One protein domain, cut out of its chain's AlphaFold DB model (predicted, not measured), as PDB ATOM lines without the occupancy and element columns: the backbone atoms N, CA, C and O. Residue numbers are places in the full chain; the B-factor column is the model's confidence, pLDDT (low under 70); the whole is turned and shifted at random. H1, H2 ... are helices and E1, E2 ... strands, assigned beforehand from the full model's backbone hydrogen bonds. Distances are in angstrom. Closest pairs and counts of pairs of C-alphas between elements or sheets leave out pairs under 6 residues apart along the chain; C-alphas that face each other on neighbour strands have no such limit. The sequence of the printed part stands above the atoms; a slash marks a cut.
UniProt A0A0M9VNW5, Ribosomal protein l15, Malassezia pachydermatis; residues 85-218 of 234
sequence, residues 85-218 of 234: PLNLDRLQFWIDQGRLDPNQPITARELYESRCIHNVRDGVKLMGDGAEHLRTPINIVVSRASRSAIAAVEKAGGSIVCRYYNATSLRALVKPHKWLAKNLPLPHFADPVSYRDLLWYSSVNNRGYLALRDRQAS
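AT A GLANCE: This is residues 85 to 218 of the 234 residues of the protein "Ribosomal protein l15" of Malassezia pachydermatis (UniProt A0A0M9VNW5). Two pairs of short parallel strands, E1 with E2 and E3 with E4, make a small core, with helix H3 packed on both pairs and H1 near E2 and H3. H2 joins this core to H4; H4 and H5 reach out along the longest axis, a long loop of residues 181 to 194 comes back from H5 to H6, and H6 and H7 make a corner near the end of E4. The printed part has 134 residues, with seven named helices and four named strands in the order E1 H1 H2 E2 E3 H3 E4 H4 H5 H6 H7, class mixed, helices and strands. It is compact, with a radius of gyration of the C-alphas of 15.0 A and spans of 43 by 36 by 24 A.

HOW THE PARTS SIT: E1, residues 85 to 87, is the parallel neighbour of E2, residues 124 to 127, with N 86 and O 125 2.9 A apart, within hydrogen-bond range. Between them come H1, residues 88 to 96, and H2, residues 108 to 113: a strand-helix-strand unit, two parallel neighbour strands with helices between, its crossover right-handed. The closest C-alphas of E2 and E3, residues 139 to 142, are those of Val 124 and Val 142, 5.5 A apart. Residues 125 to 126 of E2 also pair, parallel, with residues 144 to 145. E3, H3, residues 147 to 155, and E4, residues 159 to 162, form a second such unit, also right-handed; N 140 and O 159 are 2.9 A apart. H3 comes closest to E2 at the C-alphas of Ala 149 and Met 127, 5.4 A apart. H1 and H3 are close but not clearly touching, with the C-alphas of Leu 88 and Ala 149 7.3 A apart. H4, residues 167 to 174, touches H2, closest at the C-alphas of Val 174 and Arg 109, 4.3 A, at a steep tilt of 49 degrees, the same way. H5, residues 177 to 180, is close to H4 but not clearly touching, at 6.9 A between the C-alphas of Trp 179 and Ala 172. H6, residues 195 to 201, and H7, residues 209 to 218, only just touch, with 3 pairs of C-alphas within 8 A, and only at the corner; the closest are those of Tyr 201 and Leu 210, 5.7 A. In H1, H2, H3, H4, H6 and H7 every O i to N i+4 pair is within hydrogen-bond range; H5 is too short for one.

IN THESE COORDINATES: E1 begins at C-alpha 85, (46.174, -30.725, -20.930). H1 is 12.4 A long, H3 12.3 A and H4 10.7 A. H7, the longest helix by residues, is 14.3 A long and ends at C-alpha 218, (35.143, -54.253, 0.580).

THE WHOLE: The two C-alphas farthest apart are those of Glu 132 and Asn 183, 45.5 A. The printed part has no cut. The links H1 to H2, E2 to E3 and H5 to H6 are long. The mean pLDDT of the printed part is 94.6, and no printed residue is under 70.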
ATOM      1  N   PRO A  85      47.555 -30.631 -20.473       96.50
ATOM      2  CA  PRO A  85      46.174 -30.725 -20.930       96.50
ATOM      3  C   PRO A  85      46.071 -31.696 -22.112       96.50
ATOM      4  O   PRO A  85      46.879 -31.635 -23.042       96.50
ATOM      5  N   LEU A  86      45.068 -32.567 -22.078       96.88
ATOM      6  CA  LEU A  86      44.707 -33.466 -23.169       96.88
ATOM      7  C   LEU A  86      43.217 -33.319 -23.467       96.88
ATOM      8  O   LEU A  86      42.402 -33.538 -22.577       96.88
ATOM      9  N   ASN A  87      42.878 -32.974 -24.706       97.06
ATOM     10  CA  ASN A  87      41.494 -32.833 -25.164       97.06
ATOM     11  C   ASN A  87      41.000 -34.136 -25.802       97.06
ATOM     12  O   ASN A  87      41.811 -34.901 -26.333       97.06
ATOM     13  N   LEU A  88      39.686 -34.366 -25.779       95.94
ATOM     14  CA  LEU A  88      39.073 -35.579 -26.331       95.94
ATOM     15  C   LEU A  88      39.172 -35.646 -27.857       95.94
ATOM     16  O   LEU A  88      39.518 -36.701 -28.378       95.94
ATOM     17  N   ASP A  89      38.977 -34.526 -28.556       95.56
ATOM     18  CA  ASP A  89      39.147 -34.454 -30.018       95.56
ATOM     19  C   ASP A  89      40.560 -34.874 -30.449       95.56
ATOM     20  O   ASP A  89      40.749 -35.741 -31.301       95.56
ATOM     21  N   ARG A  90      41.578 -34.366 -29.743       95.69
ATOM     22  CA  ARG A  90      42.967 -34.775 -29.973       95.69
ATOM     23  C   ARG A  90      43.159 -36.275 -29.755       95.69
ATOM     24  O   ARG A  90      43.902 -36.909 -30.491       95.69
ATOM     25  N   LEU A  91      42.544 -36.845 -28.726       95.62
ATOM     26  CA  LEU A  91      42.677 -38.269 -28.442       95.62
ATOM     27  C   LEU A  91      42.071 -39.099 -29.585       95.62
ATOM     28  O   LEU A  91      42.759 -39.973 -30.113       95.62
ATOM     29  N   GLN A  92      40.854 -38.765 -30.024       95.12
ATOM     30  CA  GLN A  92      40.204 -39.441 -31.147       95.12
ATOM     31  C   GLN A  92      41.029 -39.320 -32.434       95.12
ATOM     32  O   GLN A  92      41.283 -40.334 -33.077       95.12
ATOM     33  N   PHE A  93      41.550 -38.131 -32.759       95.62
ATOM     34  CA  PHE A  93      42.403 -37.949 -33.936       95.62
ATOM     35  C   PHE A  93      43.618 -38.891 -33.927       95.62
ATOM     36  O   PHE A  93      44.000 -39.433 -34.958       95.62
ATOM     37  N   TRP A  94      44.241 -39.126 -32.767       96.12
ATOM     38  CA  TRP A  94      45.375 -40.053 -32.675       96.12
ATOM     39  C   TRP A  94      44.975 -41.525 -32.838       96.12
ATOM     40  O   TRP A  94      45.786 -42.305 -33.347       96.12
ATOM     41  N   ILE A  95      43.760 -41.895 -32.427       95.50
ATOM     42  CA  ILE A  95      43.194 -43.229 -32.664       95.50
ATOM     43  C   ILE A  95      42.905 -43.414 -34.155       95.50
ATOM     44  O   ILE A  95      43.325 -44.413 -34.728       95.50
ATOM     45  N   ASP A  96      42.287 -42.424 -34.804       95.19
ATOM     46  CA  ASP A  96      41.959 -42.476 -36.236       95.19
ATOM     47  C   ASP A  96      43.217 -42.605 -37.111       95.19
ATOM     48  O   ASP A  96      43.211 -43.271 -38.142       95.19
ATOM     49  N   GLN A  97      44.330 -42.003 -36.679       95.75
ATOM     50  CA  GLN A  97      45.640 -42.140 -37.328       95.75
ATOM     51  C   GLN A  97      46.337 -43.486 -37.036       95.75
ATOM     52  O   GLN A  97      47.468 -43.687 -37.478       95.75
ATOM     53  N   GLY A  98      45.730 -44.377 -36.247       94.25
ATOM     54  CA  GLY A  98      46.304 -45.671 -35.863       94.25
ATOM     55  C   GLY A  98      47.528 -45.567 -34.948       94.25
ATOM     56  O   GLY A  98      48.325 -46.497 -34.866       94.25
ATOM     57  N   ARG A  99      47.727 -44.423 -34.278       94.31
ATOM     58  CA  ARG A  99      48.890 -44.183 -33.402       94.31
ATOM     59  C   ARG A  99      48.642 -44.575 -31.952       94.31
ATOM     60  O   ARG A  99      49.599 -44.675 -31.187       94.31
ATOM     61  N   LEU A 100      47.376 -44.699 -31.572       94.81
ATOM     62  CA  LEU A 100      46.929 -45.167 -30.269       94.81
ATOM     63  C   LEU A 100      45.977 -46.337 -30.484       94.81
ATOM     64  O   LEU A 100      45.021 -46.214 -31.246       94.81
ATOM     65  N   ASP A 101      46.241 -47.443 -29.798       93.94
ATOM     66  CA  ASP A 101      45.351 -48.602 -29.769       93.94
ATOM     67  C   ASP A 101      44.304 -48.407 -28.657       93.94
ATOM     68  O   ASP A 101      44.683 -48.322 -27.484       93.94
ATOM     69  N   PRO A 102      43.002 -48.303 -28.985       92.06
ATOM     70  CA  PRO A 102      41.945 -48.109 -27.993       92.06
ATOM     71  C   PRO A 102      41.679 -49.354 -27.134       92.06
ATOM     72  O   PRO A 102      41.076 -49.233 -26.069       92.06
ATOM     73  N   ASN A 103      42.124 -50.540 -27.569       92.19
ATOM     74  CA  ASN A 103      41.896 -51.791 -26.840       92.19
ATOM     75  C   ASN A 103      42.816 -51.934 -25.620       92.19
ATOM     76  O   ASN A 103      42.503 -52.662 -24.677       92.19
ATOM     77  N   GLN A 104      43.952 -51.238 -25.631       92.50
ATOM     78  CA  GLN A 104      44.910 -51.232 -24.532       92.50
ATOM     79  C   GLN A 104      44.647 -50.063 -23.577       92.50
ATOM     80  O   GLN A 104      44.141 -49.016 -23.989       92.50
ATOM     81  N   PRO A 105      45.003 -50.196 -22.285       94.06
ATOM     82  CA  PRO A 105      44.852 -49.101 -21.340       94.06
ATOM     83  C   PRO A 105      45.759 -47.926 -21.732       94.06
ATOM     84  O   PRO A 105      46.986 -47.995 -21.640       94.06
ATOM     85  N   ILE A 106      45.146 -46.806 -22.114       96.06
ATOM     86  CA  ILE A 106      45.859 -45.585 -22.483       96.06
ATOM     87  C   ILE A 106      46.377 -44.928 -21.203       96.06
ATOM     88  O   ILE A 106      45.637 -44.293 -20.452       96.06
ATOM     89  N   THR A 107      47.672 -45.077 -20.938       96.31
ATOM     90  CA  THR A 107      48.351 -44.439 -19.800       96.31
ATOM     91  C   THR A 107      49.168 -43.225 -20.247       96.31
ATOM     92  O   THR A 107      49.348 -42.957 -21.438       96.31
ATOM     93  N   ALA A 108      49.754 -42.494 -19.293       95.50
ATOM     94  CA  ALA A 108      50.686 -41.407 -19.608       95.50
ATOM     95  C   ALA A 108      51.918 -41.861 -20.424       95.50
ATOM     96  O   ALA A 108      52.542 -41.026 -21.082       95.50
ATOM     97  N   ARG A 109      52.260 -43.160 -20.403       95.38
ATOM     98  CA  ARG A 109      53.317 -43.749 -21.236       95.38
ATOM     99  C   ARG A 109      52.898 -43.765 -22.701       95.38
ATOM    100  O   ARG A 109      53.577 -43.149 -23.515       95.38
ATOM    101  N   GLU A 110      51.754 -44.369 -23.005       95.69
ATOM    102  CA  GLU A 110      51.243 -44.488 -24.378       95.69
ATOM    103  C   GLU A 110      50.995 -43.118 -25.012       95.69
ATOM    104  O   GLU A 110      51.345 -42.862 -26.164       95.69
ATOM    105  N   LEU A 111      50.490 -42.163 -24.228       96.12
ATOM    106  CA  LEU A 111      50.315 -40.778 -24.677       96.12
ATOM    107  C   LEU A 111      51.643 -40.082 -25.014       96.12
ATOM    108  O   LEU A 111      51.687 -39.216 -25.892       96.12
ATOM    109  N   TYR A 112      52.726 -40.437 -24.321       95.75
ATOM    110  CA  TYR A 112      54.058 -39.900 -24.583       95.75
ATOM    111  C   TYR A 112      54.730 -40.586 -25.781       95.75
ATOM    112  O   TYR A 112      55.292 -39.901 -26.641       95.75
ATOM    113  N   GLU A 113      54.651 -41.916 -25.856       94.62
ATOM    114  CA  GLU A 113      55.239 -42.728 -26.929       94.62
ATOM    115  C   GLU A 113      54.575 -42.429 -28.280       94.62
ATOM    116  O   GLU A 113      55.268 -42.112 -29.251       94.62
ATOM    117  N   SER A 114      53.242 -42.342 -28.317       95.12
ATOM    118  CA  SER A 114      52.466 -41.912 -29.496       95.12
ATOM    119  C   SER A 114      52.676 -40.440 -29.884       95.12
ATOM    120  O   SER A 114      52.147 -39.974 -30.898       95.12
ATOM    121  N   ARG A 115      53.430 -39.667 -29.086       95.06
ATOM    122  CA  ARG A 115      53.597 -38.209 -29.214       95.06
ATOM    123  C   ARG A 115      52.269 -37.441 -29.209       95.06
ATOM    124  O   ARG A 115      52.226 -36.306 -29.689       95.06
ATOM    125  N   CYS A 116      51.208 -38.016 -28.641       94.56
ATOM    126  CA  CYS A 116      49.986 -37.272 -28.354       94.56
ATOM    127  C   CYS A 116      50.278 -36.143 -27.359       94.56
ATOM    128  O   CYS A 116      49.786 -35.029 -27.507       94.56
ATOM    129  N   ILE A 117      51.193 -36.372 -26.415       94.81
ATOM    130  CA  ILE A 117      51.703 -35.346 -25.507       94.81
ATOM    131  C   ILE A 117      53.231 -35.325 -25.565       94.81
ATOM    132  O   ILE A 117      53.895 -36.352 -25.463       94.81
ATOM    133  N   HIS A 118      53.822 -34.134 -25.694       91.38
ATOM    134  CA  HIS A 118      55.282 -33.991 -25.739       91.38
ATOM    135  C   HIS A 118      55.942 -33.953 -24.363       91.38
ATOM    136  O   HIS A 118      57.081 -34.393 -24.220       91.38
ATOM    137  N   ASN A 119      55.272 -33.385 -23.363       91.69
ATOM    138  CA  ASN A 119      55.803 -33.286 -22.012       91.69
ATOM    139  C   ASN A 119      54.688 -33.516 -20.999       91.69
ATOM    140  O   ASN A 119      53.727 -32.753 -20.959       91.69
ATOM    141  N   VAL A 120      54.850 -34.554 -20.184       92.19
ATOM    142  CA  VAL A 120      53.858 -34.971 -19.190       92.19
ATOM    143  C   VAL A 120      53.885 -34.064 -17.952       92.19
ATOM    144  O   VAL A 120      52.895 -34.003 -17.237       92.19
ATOM    145  N   ARG A 121      54.951 -33.272 -17.734       92.88
ATOM    146  CA  ARG A 121      55.102 -32.392 -16.554       92.88
ATOM    147  C   ARG A 121      54.832 -33.172 -15.253       92.88
ATOM    148  O   ARG A 121      55.515 -34.168 -15.033       92.88
ATOM    149  N   ASP A 122      53.846 -32.762 -14.448       94.44
ATOM    150  CA  ASP A 122      53.448 -33.436 -13.201       94.44
ATOM    151  C   ASP A 122      52.358 -34.507 -13.407       94.44
ATOM    152  O   ASP A 122      51.942 -35.167 -12.458       94.44
ATOM    153  N   GLY A 123      51.872 -34.686 -14.639       96.12
ATOM    154  CA  GLY A 123      50.827 -35.645 -14.988       96.12
ATOM    155  C   GLY A 123      49.946 -35.165 -16.141       96.12
ATOM    156  O   GLY A 123      50.083 -34.042 -16.624       96.12
ATOM    157  N   VAL A 124      48.986 -35.986 -16.563       97.50
ATOM    158  CA  VAL A 124      48.044 -35.632 -17.642       97.50
ATOM    159  C   VAL A 124      46.684 -35.273 -17.056       97.50
ATOM    160  O   VAL A 124      46.157 -36.007 -16.219       97.50
ATOM    161  N   LYS A 125      46.105 -34.158 -17.515       97.44
ATOM    162  CA  LYS A 125      44.725 -33.779 -17.210       97.44
ATOM    163  C   LYS A 125      43.851 -33.884 -18.456       97.44
ATOM    164  O   LYS A 125      44.074 -33.151 -19.417       97.44
ATOM    165  N   LEU A 126      42.827 -34.730 -18.396       97.56
ATOM    166  CA  LEU A 126      41.846 -34.891 -19.467       97.56
ATOM    167  C   LEU A 126      40.792 -33.771 -19.425       97.56
ATOM    168  O   LEU A 126      40.179 -33.508 -18.383       97.56
ATOM    169  N   MET A 127      40.583 -33.108 -20.557       97.81
ATOM    170  CA  MET A 127      39.638 -32.009 -20.753       97.81
ATOM    171  C   MET A 127      38.552 -32.417 -21.750       97.81
ATOM    172  O   MET A 127      38.807 -33.218 -22.642       97.81
ATOM    173  N   GLY A 128      37.343 -31.884 -21.575       95.06
ATOM    174  CA  GLY A 128      36.156 -32.292 -22.338       95.06
ATOM    175  C   GLY A 128      35.982 -31.617 -23.701       95.06
ATOM    176  O   GLY A 128      34.935 -31.793 -24.314       95.06
ATOM    177  N   ASP A 129      36.957 -30.836 -24.167       95.06
ATOM    178  CA  ASP A 129      36.857 -30.166 -25.465       95.06
ATOM    179  C   ASP A 129      36.810 -31.205 -26.593       95.06
ATOM    180  O   ASP A 129      37.657 -32.107 -26.659       95.06
ATOM    181  N   GLY A 130      35.817 -31.063 -27.474       90.69
ATOM    182  CA  GLY A 130      35.610 -31.965 -28.606       90.69
ATOM    183  C   GLY A 130      34.988 -33.317 -28.245       90.69
ATOM    184  O   GLY A 130      35.185 -34.298 -28.956       90.69
ATOM    185  N   ALA A 131      34.228 -33.370 -27.147       89.25
ATOM    186  CA  ALA A 131      33.484 -34.554 -26.712       89.25
ATOM    187  C   ALA A 131      32.581 -35.171 -27.798       89.25
ATOM    188  O   ALA A 131      32.362 -36.376 -27.790       89.25
ATOM    189  N   GLU A 132      32.073 -34.369 -28.735       90.94
ATOM    190  CA  GLU A 132      31.185 -34.813 -29.820       90.94
ATOM    191  C   GLU A 132      31.877 -35.724 -30.842       90.94
ATOM    192  O   GLU A 132      31.224 -36.526 -31.507       90.94
ATOM    193  N   HIS A 133      33.200 -35.616 -30.967       90.00
ATOM    194  CA  HIS A 133      33.981 -36.409 -31.914       90.00
ATOM    195  C   HIS A 133      34.413 -37.757 -31.334       90.00
ATOM    196  O   HIS A 133      34.835 -38.630 -32.088       90.00
ATOM    197  N   LEU A 134      34.278 -37.956 -30.020       92.19
ATOM    198  CA  LEU A 134      34.658 -39.197 -29.358       92.19
ATOM    199  C   LEU A 134      33.667 -40.312 -29.715       92.19
ATOM    200  O   LEU A 134      32.530 -40.324 -29.250       92.19
ATOM    201  N   ARG A 135      34.110 -41.256 -30.545       91.75
ATOM    202  CA  ARG A 135      33.292 -42.391 -31.012       91.75
ATOM    203  C   ARG A 135      33.760 -43.716 -30.436       91.75
ATOM    204  O   ARG A 135      32.981 -44.655 -30.330       91.75
ATOM    205  N   THR A 136      35.041 -43.785 -30.102       92.75
ATOM    206  CA  THR A 136      35.696 -45.024 -29.700       92.75
ATOM    207  C   THR A 136      35.580 -45.194 -28.187       92.75
ATOM    208  O   THR A 136      35.920 -44.251 -27.463       92.75
ATOM    209  N   PRO A 137      35.147 -46.361 -27.679       94.69
ATOM    210  CA  PRO A 137      35.241 -46.653 -26.256       94.69
ATOM    211  C   PRO A 137      36.720 -46.743 -25.875       94.69
ATOM    212  O   PRO A 137      37.501 -47.442 -26.518       94.69
ATOM    213  N   ILE A 138      37.125 -45.992 -24.854       94.25
ATOM    214  CA  ILE A 138      38.529 -45.872 -24.450       94.25
ATOM    215  C   ILE A 138      38.660 -46.160 -22.962       94.25
ATOM    216  O   ILE A 138      37.931 -45.600 -22.146       94.25
ATOM    217  N   ASN A 139      39.661 -46.965 -22.612       95.62
ATOM    218  CA  ASN A 139      40.084 -47.185 -21.234       95.62
ATOM    219  C   ASN A 139      41.310 -46.316 -20.950       95.62
ATOM    220  O   ASN A 139      42.407 -46.618 -21.418       95.62
ATOM    221  N   ILE A 140      41.137 -45.218 -20.212       96.19
ATOM    222  CA  ILE A 140      42.199 -44.229 -19.993       96.19
ATOM    223  C   ILE A 140      42.551 -44.060 -18.513       96.19
ATOM    224  O   ILE A 140      41.698 -43.845 -17.651       96.19
ATOM    225  N   VAL A 141      43.856 -44.086 -18.229       96.94
ATOM    226  CA  VAL A 141      44.424 -43.808 -16.906       96.94
ATOM    227  C   VAL A 141      45.194 -42.492 -16.959       96.94
ATOM    228  O   VAL A 141      46.282 -42.395 -17.534       96.94
ATOM    229  N   VAL A 142      44.626 -41.460 -16.341       97.12
ATOM    230  CA  VAL A 142      45.167 -40.090 -16.311       97.12
ATOM    231  C   VAL A 142      45.367 -39.617 -14.881       97.12
ATOM    232  O   VAL A 142      44.906 -40.246 -13.937       97.12
ATOM    233  N   SER A 143      46.063 -38.499 -14.688       97.00
ATOM    234  CA  SER A 143      46.253 -37.947 -13.344       97.00
ATOM    235  C   SER A 143      44.985 -37.279 -12.835       97.00
ATOM    236  O   SER A 143      44.558 -37.518 -11.711       97.00
ATOM    237  N   ARG A 144      44.352 -36.453 -13.673       97.12
ATOM    238  CA  ARG A 144      43.064 -35.824 -13.362       97.12
ATOM    239  C   ARG A 144      42.174 -35.771 -14.597       97.12
ATOM    240  O   ARG A 144      42.668 -35.759 -15.719       97.12
ATOM    241  N   ALA A 145      40.873 -35.637 -14.395       97.56
ATOM    242  CA  ALA A 145      39.919 -35.407 -15.473       97.56
ATOM    243  C   ALA A 145      38.932 -34.293 -15.102       97.56
ATOM    244  O   ALA A 145      38.670 -34.023 -13.928       97.56
ATOM    245  N   SER A 146      38.431 -33.585 -16.113       97.31
ATOM    246  CA  SER A 146      37.295 -32.672 -15.961       97.31
ATOM    247  C   SER A 146      35.980 -33.454 -15.903       97.31
ATOM    248  O   SER A 146      35.871 -34.515 -16.509       97.31
ATOM    249  N   ARG A 147      34.966 -32.925 -15.207       95.81
ATOM    250  CA  ARG A 147      33.647 -33.579 -15.103       95.81
ATOM    251  C   ARG A 147      32.996 -33.798 -16.471       95.81
ATOM    252  O   ARG A 147      32.426 -34.855 -16.704       95.81
ATOM    253  N   SER A 148      33.132 -32.828 -17.379       96.31
ATOM    254  CA  SER A 148      32.650 -32.947 -18.758       96.31
ATOM    255  C   SER A 148      33.372 -34.053 -19.527       96.31
ATOM    256  O   SER A 148      32.718 -34.829 -20.213       96.31
ATOM    257  N   ALA A 149      34.696 -34.181 -19.366       96.75
ATOM    258  CA  ALA A 149      35.444 -35.282 -19.974       96.75
ATOM    259  C   ALA A 149      35.011 -36.648 -19.432       96.75
ATOM    260  O   ALA A 149      34.880 -37.586 -20.209       96.75
ATOM    261  N   ILE A 150      34.772 -36.750 -18.119       96.62
ATOM    262  CA  ILE A 150      34.310 -37.995 -17.492       96.62
ATOM    263  C   ILE A 150      32.979 -38.436 -18.100       96.62
ATOM    264  O   ILE A 150      32.881 -39.544 -18.617       96.62
ATOM    265  N   ALA A 151      31.998 -37.533 -18.124       95.75
ATOM    266  CA  ALA A 151      30.689 -37.815 -18.700       95.75
ATOM    267  C   ALA A 151      30.766 -38.188 -20.192       95.75
ATOM    268  O   ALA A 151      30.065 -39.091 -20.635       95.75
ATOM    269  N   ALA A 152      31.623 -37.516 -20.969       96.00
ATOM    270  CA  ALA A 152      31.779 -37.787 -22.395       96.00
ATOM    271  C   ALA A 152      32.379 -39.174 -22.680       96.00
ATOM    272  O   ALA A 152      31.874 -39.889 -23.542       96.00
ATOM    273  N   VAL A 153      33.422 -39.575 -21.947       95.88
ATOM    274  CA  VAL A 153      34.049 -40.895 -22.132       95.88
ATOM    275  C   VAL A 153      33.121 -42.015 -21.671       95.88
ATOM    276  O   VAL A 153      33.004 -43.019 -22.365       95.88
ATOM    277  N   GLU A 154      32.411 -41.833 -20.556       95.44
ATOM    278  CA  GLU A 154      31.420 -42.811 -20.082       95.44
ATOM    279  C   GLU A 154      30.247 -42.941 -21.061       95.44
ATOM    280  O   GLU A 154      29.796 -44.050 -21.338       95.44
ATOM    281  N   LYS A 155      29.797 -41.830 -21.664       95.62
ATOM    282  CA  LYS A 155      28.776 -41.843 -22.724       95.62
ATOM    283  C   LYS A 155      29.238 -42.614 -23.966       95.62
ATOM    284  O   LYS A 155      28.418 -43.261 -24.607       95.62
ATOM    285  N   ALA A 156      30.528 -42.560 -24.292       94.44
ATOM    286  CA  ALA A 156      31.128 -43.351 -25.366       94.44
ATOM    287  C   ALA A 156      31.384 -44.825 -24.972       94.44
ATOM    288  O   ALA A 156      31.914 -45.583 -25.780       94.44
ATOM    289  N   GLY A 157      31.034 -45.241 -23.747       94.19
ATOM    290  CA  GLY A 157      31.244 -46.603 -23.245       94.19
ATOM    291  C   GLY A 157      32.677 -46.896 -22.787       94.19
ATOM    292  O   GLY A 157      33.043 -48.055 -22.624       94.19
ATOM    293  N   GLY A 158      33.502 -45.864 -22.601       94.88
ATOM    294  CA  GLY A 158      34.857 -45.987 -22.068       94.88
ATOM    295  C   GLY A 158      34.916 -45.989 -20.538       94.88
ATOM    296  O   GLY A 158      33.944 -45.671 -19.850       94.88
ATOM    297  N   SER A 159      36.097 -46.284 -19.994       95.06
ATOM    298  CA  SER A 159      36.381 -46.210 -18.558       95.06
ATOM    299  C   SER A 159      37.512 -45.226 -18.263       95.06
ATOM    300  O   SER A 159      38.492 -45.114 -19.004       95.06
ATOM    301  N   ILE A 160      37.381 -44.484 -17.161       96.31
ATOM    302  CA  ILE A 160      38.401 -43.537 -16.702       96.31
ATOM    303  C   ILE A 160      38.828 -43.899 -15.292       96.31
ATOM    304  O   ILE A 160      37.991 -44.041 -14.400       96.31
ATOM    305  N   VAL A 161      40.141 -43.938 -15.075       96.88
ATOM    306  CA  VAL A 161      40.733 -44.003 -13.739       96.88
ATOM    307  C   VAL A 161      41.670 -42.820 -13.548       96.88
ATOM    308  O   VAL A 161      42.632 -42.636 -14.296       96.88
ATOM    309  N   CYS A 162      41.411 -42.019 -12.518       97.25
ATOM    310  CA  CYS A 162      42.301 -40.940 -12.124       97.25
ATOM    311  C   CYS A 162      43.292 -41.433 -11.063       97.25
ATOM    312  O   CYS A 162      42.901 -41.762  -9.939       97.25
ATOM    313  N   ARG A 163      44.582 -41.471 -11.411       96.06
ATOM    314  CA  ARG A 163      45.659 -42.010 -10.571       96.06
ATOM    315  C   ARG A 163      46.673 -40.944 -10.161       96.06
ATOM    316  O   ARG A 163      47.137 -40.159 -10.986       96.06
ATOM    317  N   TYR A 164      47.072 -40.960  -8.893       96.25
ATOM    318  CA  TYR A 164      48.175 -40.136  -8.410       96.25
ATOM    319  C   TYR A 164      49.529 -40.677  -8.889       96.25
ATOM    320  O   TYR A 164      49.775 -41.882  -8.856       96.25
ATOM    321  N   TYR A 165      50.427 -39.773  -9.279       95.50
ATOM    322  CA  TYR A 165      51.827 -40.094  -9.522       95.50
ATOM    323  C   TYR A 165      52.722 -39.084  -8.810       95.50
ATOM    324  O   TYR A 165      52.522 -37.875  -8.922       95.50
ATOM    325  N   ASN A 166      53.755 -39.577  -8.129       94.69
ATOM    326  CA  ASN A 166      54.883 -38.739  -7.729       94.69
ATOM    327  C   ASN A 166      55.838 -38.537  -8.931       94.69
ATOM    328  O   ASN A 166      55.785 -39.274  -9.918       94.69
ATOM    329  N   ALA A 167      56.752 -37.569  -8.854       93.56
ATOM    330  CA  ALA A 167      57.657 -37.263  -9.969       93.56
ATOM    331  C   ALA A 167      58.508 -38.472 -10.416       93.56
ATOM    332  O   ALA A 167      58.726 -38.693 -11.610       93.56
ATOM    333  N   THR A 168      58.973 -39.279  -9.461       93.94
ATOM    334  CA  THR A 168      59.832 -40.444  -9.713       93.94
ATOM    335  C   THR A 168      59.077 -41.576 -10.412       93.94
ATOM    336  O   THR A 168      59.557 -42.111 -11.410       93.94
ATOM    337  N   SER A 169      57.878 -41.901  -9.932       94.31
ATOM    338  CA  SER A 169      56.989 -42.927 -10.486       94.31
ATOM    339  C   SER A 169      56.466 -42.539 -11.858       94.31
ATOM    340  O   SER A 169      56.507 -43.362 -12.766       94.31
ATOM    341  N   LEU A 170      56.067 -41.277 -12.056       95.50
ATOM    342  CA  LEU A 170      55.649 -40.783 -13.365       95.50
ATOM    343  C   LEU A 170      56.785 -40.920 -14.381       95.50
ATOM    344  O   LEU A 170      56.589 -41.387 -15.502       95.50
ATOM    345  N   ARG A 171      58.009 -40.565 -13.975       94.75
ATOM    346  CA  ARG A 171      59.198 -40.722 -14.816       94.75
ATOM    347  C   ARG A 171      59.506 -42.188 -15.114       94.75
ATOM    348  O   ARG A 171      59.933 -42.479 -16.229       94.75
ATOM    349  N   ALA A 172      59.333 -43.083 -14.145       95.31
ATOM    350  CA  ALA A 172      59.516 -44.518 -14.338       95.31
ATOM    351  C   ALA A 172      58.481 -45.110 -15.295       95.31
ATOM    352  O   ALA A 172      58.861 -45.836 -16.207       95.31
ATOM    353  N   LEU A 173      57.213 -44.717 -15.157       95.00
ATOM    354  CA  LEU A 173      56.127 -45.135 -16.041       95.00
ATOM    355  C   LEU A 173      56.353 -44.666 -17.481       95.00
ATOM    356  O   LEU A 173      56.215 -45.451 -18.409       95.00
ATOM    357  N   VAL A 174      56.733 -43.401 -17.678       95.44
ATOM    358  CA  VAL A 174      56.910 -42.831 -19.025       95.44
ATOM    359  C   VAL A 174      58.221 -43.287 -19.675       95.44
ATOM    360  O   VAL A 174      58.320 -43.351 -20.898       95.44
ATOM    361  N   LYS A 175      59.271 -43.556 -18.889       94.62
ATOM    362  CA  LYS A 175      60.608 -43.911 -19.404       94.62
ATOM    363  C   LYS A 175      61.206 -45.105 -18.652       94.62
ATOM    364  O   LYS A 175      62.257 -44.941 -18.022       94.62
ATOM    365  N   PRO A 176      60.604 -46.303 -18.754       95.00
ATOM    366  CA  PRO A 176      61.081 -47.483 -18.032       95.00
ATOM    367  C   PRO A 176      62.483 -47.912 -18.491       95.00
ATOM    368  O   PRO A 176      63.333 -48.228 -17.661       95.00
ATOM    369  N   HIS A 177      62.790 -47.785 -19.789       94.62
ATOM    370  CA  HIS A 177      64.107 -48.108 -20.357       94.62
ATOM    371  C   HIS A 177      65.275 -47.375 -19.672       94.62
ATOM    372  O   HIS A 177      66.381 -47.900 -19.616       94.62
ATOM    373  N   LYS A 178      65.055 -46.174 -19.109       94.50
ATOM    374  CA  LYS A 178      66.110 -45.419 -18.404       94.50
ATOM    375  C   LYS A 178      66.458 -45.988 -17.032       94.50
ATOM    376  O   LYS A 178      67.539 -45.691 -16.532       94.50
ATOM    377  N   TRP A 179      65.536 -46.713 -16.410       94.38
ATOM    378  CA  TRP A 179      65.768 -47.403 -15.143       94.38
ATOM    379  C   TRP A 179      66.468 -48.732 -15.399       94.38
ATOM    380  O   TRP A 179      67.508 -48.996 -14.800       94.38
ATOM    381  N   LEU A 180      65.972 -49.473 -16.395       93.69
ATOM    382  CA  LEU A 180      66.565 -50.728 -16.854       93.69
ATOM    383  C   LEU A 180      68.014 -50.539 -17.319       93.69
ATOM    384  O   LEU A 180      68.887 -51.276 -16.887       93.69
ATOM    385  N   ALA A 181      68.308 -49.489 -18.095       95.56
ATOM    386  CA  ALA A 181      69.674 -49.181 -18.538       95.56
ATOM    387  C   ALA A 181      70.655 -48.880 -17.387       95.56
ATOM    388  O   ALA A 181      71.864 -48.877 -17.596       95.56
ATOM    389  N   LYS A 182      70.150 -48.587 -16.184       94.81
ATOM    390  CA  LYS A 182      70.968 -48.377 -14.985       94.81
ATOM    391  C   LYS A 182      70.999 -49.598 -14.064       94.81
ATOM    392  O   LYS A 182      71.593 -49.502 -12.998       94.81
ATOM    393  N   ASN A 183      70.343 -50.700 -14.436       93.94
ATOM    394  CA  ASN A 183      70.130 -51.874 -13.587       93.94
ATOM    395  C   ASN A 183      69.456 -51.543 -12.238       93.94
ATOM    396  O   ASN A 183      69.699 -52.214 -11.239       93.94
ATOM    397  N   LEU A 184      68.616 -50.499 -12.191       92.00
ATOM    398  CA  LEU A 184      67.794 -50.191 -11.016       92.00
ATOM    399  C   LEU A 184      66.403 -50.827 -11.164       92.00
ATOM    400  O   LEU A 184      65.840 -50.792 -12.264       92.00
ATOM    401  N   PRO A 185      65.799 -51.326 -10.069       92.69
ATOM    402  CA  PRO A 185      64.414 -51.776 -10.090       92.69
ATOM    403  C   PRO A 185      63.461 -50.603 -10.362       92.69
ATOM    404  O   PRO A 185      63.741 -49.450 -10.014       92.69
ATOM    405  N   LEU A 186      62.314 -50.897 -10.980       92.94
ATOM    406  CA  LEU A 186      61.268 -49.897 -11.178       92.94
ATOM    407  C   LEU A 186      60.650 -49.521  -9.818       92.94
ATOM    408  O   LEU A 186      60.274 -50.411  -9.055       92.94
ATOM    409  N   PRO A 187      60.528 -48.220  -9.499       93.12
ATOM    410  CA  PRO A 187      59.934 -47.782  -8.245       93.12
ATOM    411  C   PRO A 187      58.440 -48.116  -8.205       93.12
ATOM    412  O   PRO A 187      57.731 -47.970  -9.203       93.12
ATOM    413  N   HIS A 188      57.949 -48.493  -7.024       90.19
ATOM    414  CA  HIS A 188      56.520 -48.673  -6.799       90.19
ATOM    415  C   HIS A 188      55.764 -47.335  -6.883       90.19
ATOM    416  O   HIS A 188      56.320 -46.253  -6.660       90.19
ATOM    417  N   PHE A 189      54.472 -47.400  -7.202       92.56
ATOM    418  CA  PHE A 189      53.604 -46.230  -7.240       92.56
ATOM    419  C   PHE A 189      53.201 -45.824  -5.819       92.56
ATOM    420  O   PHE A 189      52.408 -46.507  -5.186       92.56
ATOM    421  N   ALA A 190      53.752 -44.713  -5.330       92.62
ATOM    422  CA  ALA A 190      53.433 -44.183  -4.007       92.62
ATOM    423  C   ALA A 190      52.018 -43.589  -3.952       92.62
ATOM    424  O   ALA A 190      51.569 -42.966  -4.916       92.62
ATOM    425  N   ASP A 191      51.371 -43.720  -2.796       93.25
ATOM    426  CA  ASP A 191      50.108 -43.053  -2.497       93.25
ATOM    427  C   ASP A 191      50.320 -41.552  -2.195       93.25
ATOM    428  O   ASP A 191      51.425 -41.130  -1.824       93.25
ATOM    429  N   PRO A 192      49.295 -40.701  -2.391       95.31
ATOM    430  CA  PRO A 192      49.397 -39.277  -2.111       95.31
ATOM    431  C   PRO A 192      49.547 -39.020  -0.610       95.31
ATOM    432  O   PRO A 192      48.790 -39.534   0.203       95.31
ATOM    433  N   VAL A 193      50.493 -38.153  -0.249       94.19
ATOM    434  CA  VAL A 193      50.726 -37.756   1.153       94.19
ATOM    435  C   VAL A 193      49.917 -36.512   1.531       94.19
ATOM    436  O   VAL A 193      49.535 -36.321   2.681       94.19
ATOM    437  N   SER A 194      49.644 -35.629   0.566       94.50
ATOM    438  CA  SER A 194      48.892 -34.402   0.835       94.50
ATOM    439  C   SER A 194      47.417 -34.710   1.065       94.50
ATOM    440  O   SER A 194      46.778 -35.329   0.216       94.50
ATOM    441  N   TYR A 195      46.848 -34.165   2.144       95.62
ATOM    442  CA  TYR A 195      45.417 -34.267   2.448       95.62
ATOM    443  C   TYR A 195      44.522 -33.865   1.262       95.62
ATOM    444  O   TYR A 195      43.509 -34.501   0.987       95.62
ATOM    445  N   ARG A 196      44.923 -32.833   0.507       94.69
ATOM    446  CA  ARG A 196      44.165 -32.339  -0.655       94.69
ATOM    447  C   ARG A 196      44.109 -33.360  -1.786       94.69
ATOM    448  O   ARG A 196      43.079 -33.469  -2.444       94.69
ATOM    449  N   ASP A 197      45.212 -34.065  -2.025       95.31
ATOM    450  CA  ASP A 197      45.271 -35.108  -3.046       95.31
ATOM    451  C   ASP A 197      44.550 -36.368  -2.551       95.31
ATOM    452  O   ASP A 197      43.742 -36.911  -3.297       95.31
ATOM    453  N   LEU A 198      44.733 -36.764  -1.285       96.00
ATOM    454  CA  LEU A 198      43.987 -37.868  -0.662       96.00
ATOM    455  C   LEU A 198      42.473 -37.696  -0.831       96.00
ATOM    456  O   LEU A 198      41.827 -38.571  -1.398       96.00
ATOM    457  N   LEU A 199      41.929 -36.538  -0.440       96.31
ATOM    458  CA  LEU A 199      40.504 -36.222  -0.587       96.31
ATOM    459  C   LEU A 199      40.044 -36.231  -2.056       96.31
ATOM    460  O   LEU A 199      38.904 -36.574  -2.366       96.31
ATOM    461  N   TRP A 200      40.917 -35.825  -2.980       96.44
ATOM    462  CA  TRP A 200      40.579 -35.780  -4.399       96.44
ATOM    463  C   TRP A 200      40.507 -37.187  -5.011       96.44
ATOM    464  O   TRP A 200      39.550 -37.472  -5.736       96.44
ATOM    465  N   TYR A 201      41.485 -38.052  -4.710       97.00
ATOM    466  CA  TYR A 201      41.587 -39.422  -5.237       97.00
ATOM    467  C   TYR A 201      40.727 -40.447  -4.479       97.00
ATOM    468  O   TYR A 201      40.485 -41.526  -5.018       97.00
ATOM    469  N   SER A 202      40.233 -40.132  -3.279       96.19
ATOM    470  CA  SER A 202      39.222 -40.938  -2.573       96.19
ATOM    471  C   SER A 202      37.793 -40.676  -3.060       96.19
ATOM    472  O   SER A 202      36.871 -41.424  -2.743       96.19
ATOM    473  N   SER A 203      37.573 -39.628  -3.860       95.00
ATOM    474  CA  SER A 203      36.246 -39.307  -4.384       95.00
ATOM    475  C   SER A 203      35.875 -40.180  -5.587       95.00
ATOM    476  O   SER A 203      36.525 -40.135  -6.637       95.00
ATOM    477  N   VAL A 204      34.748 -40.891  -5.479       94.44
ATOM    478  CA  VAL A 204      34.131 -41.643  -6.589       94.44
ATOM    479  C   VAL A 204      33.772 -40.721  -7.759       94.44
ATOM    480  O   VAL A 204      33.962 -41.095  -8.913       94.44
ATOM    481  N   ASN A 205      33.330 -39.489  -7.482       94.88
ATOM    482  CA  ASN A 205      32.927 -38.515  -8.506       94.88
ATOM    483  C   ASN A 205      34.077 -38.134  -9.448       94.88
ATOM    484  O   ASN A 205      33.849 -37.792 -10.605       94.88
ATOM    485  N   ASN A 206      35.315 -38.181  -8.953       95.00
ATOM    486  CA  ASN A 206      36.508 -37.901  -9.748       95.00
ATOM    487  C   ASN A 206      37.082 -39.162 -10.410       95.00
ATOM    488  O   ASN A 206      38.140 -39.083 -11.032       95.00
ATOM    489  N   ARG A 207      36.428 -40.322 -10.242       96.25
ATOM    490  CA  ARG A 207      36.950 -41.646 -10.614       96.25
ATOM    491  C   ARG A 207      38.349 -41.890 -10.045       96.25
ATOM    492  O   ARG A 207      39.244 -42.392 -10.723       96.25
ATOM    493  N   GLY A 208      38.554 -41.460  -8.800       96.38
ATOM    494  CA  GLY A 208      39.830 -41.596  -8.120       96.38
ATOM    495  C   GLY A 208      40.159 -43.059  -7.814       96.38
ATOM    496  O   GLY A 208      39.295 -43.835  -7.405       96.38
ATOM    497  N   TYR A 209      41.417 -43.444  -8.026       95.62
ATOM    498  CA  TYR A 209      41.850 -44.837  -7.882       95.62
ATOM    499  C   TYR A 209      41.755 -45.381  -6.446       95.62
ATOM    500  O   TYR A 209      41.605 -46.589  -6.285       95.62
ATOM    501  N   LEU A 210      41.825 -44.526  -5.415       95.62
ATOM    502  CA  LEU A 210      41.691 -44.965  -4.020       95.62
ATOM    503  C   LEU A 210      40.259 -45.431  -3.740       95.62
ATOM    504  O   LEU A 210      40.070 -46.504  -3.190       95.62
ATOM    505  N   ALA A 211      39.259 -44.701  -4.239       93.62
ATOM    506  CA  ALA A 211      37.856 -45.095  -4.108       93.62
ATOM    507  C   ALA A 211      37.559 -46.451  -4.772       93.62
ATOM    508  O   ALA A 211      36.760 -47.238  -4.273       93.62
ATOM    509  N   LEU A 212      38.190 -46.710  -5.924       90.94
ATOM    510  CA  LEU A 212      38.069 -47.986  -6.633       90.94
ATOM    511  C   LEU A 212      38.742 -49.120  -5.854       90.94
ATOM    512  O   LEU A 212      38.157 -50.190  -5.721       90.94
ATOM    513  N   ARG A 213      39.937 -48.867  -5.308       91.38
ATOM    514  CA  ARG A 213      40.672 -49.814  -4.460       91.38
ATOM    515  C   ARG A 213      39.876 -50.184  -3.206       91.38
ATOM    516  O   ARG A 213      39.799 -51.360  -2.879       91.38
ATOM    517  N   ASP A 214      39.275 -49.204  -2.538       89.62
ATOM    518  CA  ASP A 214      38.490 -49.430  -1.319       89.62
ATOM    519  C   ASP A 214      37.240 -50.272  -1.605       89.62
ATOM    520  O   ASP A 214      36.924 -51.183  -0.843       89.62
ATOM    521  N   ARG A 215      36.570 -50.035  -2.744       88.75
ATOM    522  CA  ARG A 215      35.450 -50.876  -3.196       88.75
ATOM    523  C   ARG A 215      35.877 -52.321  -3.421       88.75
ATOM    524  O   ARG A 215      35.258 -53.216  -2.860       88.75
ATOM    525  N   GLN A 216      36.966 -52.528  -4.163       87.94
ATOM    526  CA  GLN A 216      37.522 -53.861  -4.416       87.94
ATOM    527  C   GLN A 216      37.930 -54.581  -3.124       87.94
ATOM    528  O   GLN A 216      37.813 -55.794  -3.043       87.94
ATOM    529  N   ALA A 217      38.408 -53.846  -2.115       86.06
ATOM    530  CA  ALA A 217      38.750 -54.412  -0.812       86.06
ATOM    531  C   ALA A 217      37.515 -54.746   0.046       86.06
ATOM    532  O   ALA A 217      37.586 -55.638   0.886       86.06
ATOM    533  N   SER A 218      36.407 -54.017  -0.134       82.56
ATOM    534  CA  SER A 218      35.143 -54.253   0.580       82.56
ATOM    535  C   SER A 218      34.289 -55.368  -0.025       82.56
ATOM    536  O   SER A 218      33.486 -55.970   0.684       82.56
TER     537      SER A 218